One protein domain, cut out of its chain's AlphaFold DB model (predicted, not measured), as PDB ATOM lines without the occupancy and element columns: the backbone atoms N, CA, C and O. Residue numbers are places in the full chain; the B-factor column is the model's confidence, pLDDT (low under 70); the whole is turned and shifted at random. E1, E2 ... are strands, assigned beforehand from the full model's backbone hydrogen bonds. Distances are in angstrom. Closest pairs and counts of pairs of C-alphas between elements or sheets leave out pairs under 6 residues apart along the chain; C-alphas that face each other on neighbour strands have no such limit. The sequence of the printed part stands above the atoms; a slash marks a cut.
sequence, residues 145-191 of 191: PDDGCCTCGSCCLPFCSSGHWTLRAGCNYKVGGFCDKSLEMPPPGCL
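AT A GLANCE: This is residues 145 to 191 of the 191 residues of the protein "Hypothetical protein" of Symbiodinium pilosum (UniProt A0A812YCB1). Little regular structure is here: a tiny two-strand hairpin, E1 and E2, sits among long loops. Residues 167 to 191 loop back round it, past E2, the turn and then E1. The printed part has 47 residues, with no named helix and two strands, E1 then E2, antiparallel; the class is all strand, with 6 residues in named elements. It is compact, with a radius of gyration of the C-alphas of 10.6 A and spans of 28 by 22 by 14 A.

IN THESE COORDINATES: Start at C-alpha 145, at (346.082, 348.516, 271.811); residues 145 to 158 hold no named element. Find C-alpha 159 at (336.263, 363.456, 265.307), where E1, residues 159 to 161, begins; it is 6.4 A long. E2, residues 164 to 166, is 6.1 A long and ends at C-alpha 166, (333.710, 359.764, 262.031).

HOW THE PARTS SIT: Look across the hairpin E1 and E2, antiparallel at 130 degrees between directions: C-alphas 160 and 165 face each other at 4.7 A. N 159 and O 166 are within hydrogen-bond range at 2.9 A.

THE WHOLE: The farthest C-alphas, Pro 145 and Ser 182, are 30.0 A apart. The printed part has no cut, and the link E1 to E2 is tight. Residues 145 to 154 and 186 to 191 have pLDDT under 70.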
ATOM      1  N   PRO A 145     345.273 349.061 272.904       69.50
ATOM      2  CA  PRO A 145     346.082 348.516 271.811       69.50
ATOM      3  C   PRO A 145     345.239 347.852 270.706       69.50
ATOM      4  O   PRO A 145     345.663 347.805 269.552       69.50
ATOM      5  N   ASP A 146     344.032 347.384 271.039       69.50
ATOM      6  CA  ASP A 146     343.103 346.748 270.100       69.50
ATOM      7  C   ASP A 146     342.381 347.747 269.175       69.50
ATOM      8  O   ASP A 146     341.924 347.354 268.097       69.50
ATOM      9  N   ASP A 147     342.309 349.034 269.539       66.62
ATOM     10  CA  ASP A 147     341.635 350.074 268.739       66.62
ATOM     11  C   ASP A 147     342.438 350.460 267.483       66.62
ATOM     12  O   ASP A 147     341.924 351.130 266.582       66.62
ATOM     13  N   GLY A 148     343.690 349.993 267.403       63.94
ATOM     14  CA  GLY A 148     344.584 350.165 266.266       63.94
ATOM     15  C   GLY A 148     345.011 351.615 266.015       63.94
ATOM     16  O   GLY A 148     344.378 352.594 266.415       63.94
ATOM     17  N   CYS A 149     346.115 351.767 265.290       67.69
ATOM     18  CA  CYS A 149     346.507 353.058 264.739       67.69
ATOM     19  C   CYS A 149     345.868 353.242 263.359       67.69
ATOM     20  O   CYS A 149     345.803 352.309 262.557       67.69
ATOM     21  N   CYS A 150     345.428 354.460 263.046       69.94
ATOM     22  CA  CYS A 150     344.991 354.800 261.693       69.94
ATOM     23  C   CYS A 150     346.169 354.714 260.696       69.94
ATOM     24  O   CYS A 150     347.324 354.585 261.097       69.94
ATOM     25  N   THR A 151     345.936 354.874 259.388       65.88
ATOM     26  CA  THR A 151     347.037 354.859 258.392       65.88
ATOM     27  C   THR A 151     348.068 355.975 258.581       65.88
ATOM     28  O   THR A 151     349.188 355.851 258.102       65.88
ATOM     29  N   CYS A 152     347.710 357.055 259.280       62.44
ATOM     30  CA  CYS A 152     348.651 358.113 259.667       62.44
ATOM     31  C   CYS A 152     349.385 357.803 260.983       62.44
ATOM     32  O   CYS A 152     350.141 358.630 261.482       62.44
ATOM     33  N   GLY A 153     349.141 356.627 261.564       62.28
ATOM     34  CA  GLY A 153     349.821 356.130 262.747       62.28
ATOM     35  C   GLY A 153     349.376 356.743 264.070       62.28
ATOM     36  O   GLY A 153     349.835 356.307 265.119       62.28
ATOM     37  N   SER A 154     348.493 357.747 264.038       69.56
ATOM     38  CA  SER A 154     347.831 358.282 265.228       69.56
ATOM     39  C   SER A 154     346.736 357.336 265.698       69.56
ATOM     40  O   SER A 154     346.217 356.536 264.909       69.56
ATOM     41  N   CYS A 155     346.310 357.498 266.949       72.94
ATOM     42  CA  CYS A 155     345.184 356.732 267.435       72.94
ATOM     43  C   CYS A 155     343.914 356.996 266.639       72.94
ATOM     44  O   CYS A 155     343.705 358.092 266.104       72.94
ATOM     45  N   CYS A 156     343.063 355.981 266.576       78.19
ATOM     46  CA  CYS A 156     341.730 356.079 266.017       78.19
ATOM     47  C   CYS A 156     340.826 356.887 266.948       78.19
ATOM     48  O   CYS A 156     339.919 356.343 267.550       78.19
ATOM     49  N   LEU A 157     341.084 358.188 267.090       78.75
ATOM     50  CA  LEU A 157     340.208 359.089 267.827       78.75
ATOM     51  C   LEU A 157     339.032 359.515 266.936       78.75
ATOM     52  O   LEU A 157     339.262 360.007 265.822       78.75
ATOM     53  N   PRO A 158     337.783 359.367 267.405       82.19
ATOM     54  CA  PRO A 158     336.629 359.926 266.720       82.19
ATOM     55  C   PRO A 158     336.745 361.448 266.632       82.19
ATOM     56  O   PRO A 158     337.114 362.111 267.600       82.19
ATOM     57  N   PHE A 159     336.390 362.012 265.484       83.56
ATOM     58  CA  PHE A 159     336.263 363.456 265.307       83.56
ATOM     59  C   PHE A 159     334.921 363.787 264.660       83.56
ATOM     60  O   PHE A 159     334.318 362.954 263.977       83.56
ATOM     61  N   CYS A 160     334.430 364.998 264.904       86.31
ATOM     62  CA  CYS A 160     333.187 365.469 264.316       86.31
ATOM     63  C   CYS A 160     333.460 366.047 262.926       86.31
ATOM     64  O   CYS A 160     334.251 366.976 262.774       86.31
ATOM     65  N   SER A 161     332.794 365.508 261.910       87.75
ATOM     66  CA  SER A 161     332.855 366.016 260.544       87.75
ATOM     67  C   SER A 161     331.458 366.087 259.958       87.75
ATOM     68  O   SER A 161     330.744 365.086 259.915       87.75
ATOM     69  N   SER A 162     331.067 367.264 259.475       89.88
ATOM     70  CA  SER A 162     329.760 367.478 258.841       89.88
ATOM     71  C   SER A 162     328.578 367.098 259.750       89.88
ATOM     72  O   SER A 162     327.577 366.561 259.278       89.88
ATOM     73  N   GLY A 163     328.693 367.330 261.063       90.94
ATOM     74  CA  GLY A 163     327.684 366.942 262.062       90.94
ATOM     75  C   GLY A 163     327.588 365.437 262.355       90.94
ATOM     76  O   GLY A 163     326.638 365.002 263.008       90.94
ATOM     77  N   HIS A 164     328.556 364.635 261.907       91.75
ATOM     78  CA  HIS A 164     328.642 363.208 262.207       91.75
ATOM     79  C   HIS A 164     329.968 362.837 262.867       91.75
ATOM     80  O   HIS A 164     331.034 363.307 262.464       91.75
ATOM     81  N   TRP A 165     329.904 361.944 263.855       88.88
ATOM     82  CA  TRP A 165     331.110 361.295 264.360       88.88
ATOM     83  C   TRP A 165     331.693 360.413 263.264       88.88
ATOM     84  O   TRP A 165     330.983 359.608 262.657       88.88
ATOM     85  N   THR A 166     332.986 360.557 263.018       89.56
ATOM     86  CA  THR A 166     333.710 359.764 262.031       89.56
ATOM     87  C   THR A 166     335.112 359.423 262.532       89.56
ATOM     88  O   THR A 166     335.580 359.960 263.536       89.56
ATOM     89  N   LEU A 167     335.772 358.501 261.839       82.69
ATOM     90  CA  LEU A 167     337.144 358.079 262.100       82.69
ATOM     91  C   LEU A 167     338.016 358.349 260.881       82.69
ATOM     92  O   LEU A 167     337.540 358.490 259.751       82.69
ATOM     93  N   ARG A 168     339.326 358.385 261.111       80.06
ATOM     94  CA  ARG A 168     340.298 358.453 260.024       80.06
ATOM     95  C   ARG A 168     340.376 357.108 259.289       80.06
ATOM     96  O   ARG A 168     340.069 356.050 259.834       80.06
ATOM     97  N   ALA A 169     340.817 357.159 258.033       79.06
ATOM     98  CA  ALA A 169     341.123 355.966 257.257       79.06
ATOM     99  C   ALA A 169     342.134 355.059 257.985       79.06
ATOM    100  O   ALA A 169     343.039 355.536 258.670       79.06
ATOM    101  N   GLY A 170     341.968 353.745 257.833       74.88
ATOM    102  CA  GLY A 170     342.821 352.741 258.470       74.88
ATOM    103  C   GLY A 170     342.373 352.295 259.863       74.88
ATOM    104  O   GLY A 170     342.955 351.356 260.386       74.88
ATOM    105  N   CYS A 171     341.335 352.906 260.442       80.12
ATOM    106  CA  CYS A 171     340.760 352.437 261.701       80.12
ATOM    107  C   CYS A 171     339.974 351.134 261.524       80.12
ATOM    108  O   CYS A 171     339.235 350.966 260.551       80.12
ATOM    109  N   ASN A 172     340.146 350.210 262.468       79.44
ATOM    110  CA  ASN A 172     339.563 348.865 262.429       79.44
ATOM    111  C   ASN A 172     338.129 348.801 262.987       79.44
ATOM    112  O   ASN A 172     337.484 347.756 262.895       79.44
ATOM    113  N   TYR A 173     337.609 349.911 263.512       78.44
ATOM    114  CA  TYR A 173     336.248 350.023 264.017       78.44
ATOM    115  C   TYR A 173     335.483 351.172 263.351       78.44
ATOM    116  O   TYR A 173     336.035 351.973 262.596       78.44
ATOM    117  N   LYS A 174     334.167 351.211 263.577       84.50
ATOM    118  CA  LYS A 174     333.276 352.249 263.048       84.50
ATOM    119  C   LYS A 174     332.643 353.006 264.199       84.50
ATOM    120  O   LYS A 174     332.164 352.396 265.149       84.50
ATOM    121  N   VAL A 175     332.567 354.320 264.051       85.38
ATOM    122  CA  VAL A 175     331.716 355.177 264.876       85.38
ATOM    123  C   VAL A 175     330.504 355.622 264.075       85.38
ATOM    124  O   VAL A 175     330.529 355.654 262.844       85.38
ATOM    125  N   GLY A 176     329.430 355.942 264.780       86.25
ATOM    126  CA  GLY A 176     328.218 356.490 264.195       86.25
ATOM    127  C   GLY A 176     327.532 357.430 265.175       86.25
ATOM    128  O   GLY A 176     327.913 357.525 266.339       86.25
ATOM    129  N   GLY A 177     326.507 358.119 264.687       91.12
ATOM    130  CA  GLY A 177     325.775 359.124 265.448       91.12
ATOM    131  C   GLY A 177     326.038 360.541 264.955       91.12
ATOM    132  O   GLY A 177     326.819 360.776 264.029       91.12
ATOM    133  N   PHE A 178     325.325 361.475 265.571       91.62
ATOM    134  CA  PHE A 178     325.417 362.897 265.275       91.62
ATOM    135  C   PHE A 178     326.283 363.587 266.324       91.62
ATOM    136  O   PHE A 178     326.262 363.222 267.501       91.62
ATOM    137  N   CYS A 179     327.026 364.590 265.884       87.38
ATOM    138  CA  CYS A 179     327.745 365.517 266.742       87.38
ATOM    139  C   CYS A 179     327.232 366.933 266.490       87.38
ATOM    140  O   CYS A 179     326.721 367.245 265.411       87.38
ATOM    141  N   ASP A 180     327.353 367.784 267.505       88.00
ATOM    142  CA  ASP A 180     327.050 369.200 267.354       88.00
ATOM    143  C   ASP A 180     328.044 369.834 266.370       88.00
ATOM    144  O   ASP A 180     329.243 369.559 266.432       88.00
ATOM    145  N   LYS A 181     327.565 370.692 265.464       85.06
ATOM    146  CA  LYS A 181     328.435 371.365 264.488       85.06
ATOM    147  C   LYS A 181     329.443 372.309 265.144       85.06
ATOM    148  O   LYS A 181     330.478 372.584 264.556       85.06
ATOM    149  N   SER A 182     329.180 372.775 266.363       81.62
ATOM    150  CA  SER A 182     330.153 373.525 267.167       81.62
ATOM    151  C   SER A 182     331.382 372.697 267.557       81.62
ATOM    152  O   SER A 182     332.420 373.270 267.873       81.62
ATOM    153  N   LEU A 183     331.288 371.365 267.490       78.69
ATOM    154  CA  LEU A 183     332.400 370.441 267.700       78.69
ATOM    155  C   LEU A 183     333.104 370.065 266.393       78.69
ATOM    156  O   LEU A 183     333.974 369.195 266.427       78.69
ATOM    157  N   GLU A 184     332.745 370.669 265.248       80.69
ATOM    158  CA  GLU A 184     333.456 370.462 263.985       80.69
ATOM    159  C   GLU A 184     334.904 370.913 264.137       80.69
ATOM    160  O   GLU A 184     335.264 372.085 264.034       80.69
ATOM    161  N   MET A 185     335.748 369.924 264.387       70.12
ATOM    162  CA  MET A 185     337.181 370.074 264.452       70.12
ATOM    163  C   MET A 185     337.748 369.429 263.195       70.12
ATOM    164  O   MET A 185     337.312 368.332 262.819       70.12
ATOM    165  N   PRO A 186     338.731 370.062 262.529       65.25
ATOM    166  CA  PRO A 186     339.481 369.351 261.515       65.25
ATOM    167  C   PRO A 186     340.025 368.068 262.157       65.25
ATOM    168  O   PRO A 186     340.408 368.107 263.335       65.25
ATOM    169  N   PRO A 187     340.043 366.934 261.429       61.50
ATOM    170  CA  PRO A 187     340.677 365.736 261.955       61.50
ATOM    171  C   PRO A 187     342.053 366.143 262.475       61.50
ATOM    172  O   PRO A 187     342.738 366.875 261.744       61.50
ATOM    173  N   PRO A 188     342.460 365.717 263.691       56.53
ATOM    174  CA  PRO A 188     343.802 365.999 264.178       56.53
ATOM    175  C   PRO A 188     344.761 365.703 263.036       56.53
ATOM    176  O   PRO A 188     344.624 364.657 262.388       56.53
ATOM    177  N   GLY A 189     345.605 366.677 262.682       54.00
ATOM    178  CA  GLY A 189     346.432 366.592 261.480       54.00
ATOM    179  C   GLY A 189     347.066 365.208 261.385       54.00
ATOM    180  O   GLY A 189     347.443 364.620 262.399       54.00
ATOM    181  N   CYS A 190     347.114 364.620 260.184       52.38
ATOM    182  CA  CYS A 190     348.177 363.645 259.965       52.38
ATOM    183  C   CYS A 190     349.417 364.516 260.115       52.38
ATOM    184  O   CYS A 190     349.664 365.342 259.237       52.38
ATOM    185  N   LEU A 191     350.065 364.462 261.278       49.41
ATOM    186  CA  LEU A 191     351.428 364.956 261.366       49.41
ATOM    187  C   LEU A 191     352.211 364.169 260.327       49.41
ATOM    188  O   LEU A 191     351.897 362.960 260.178       49.41
TER     189      LEU A 191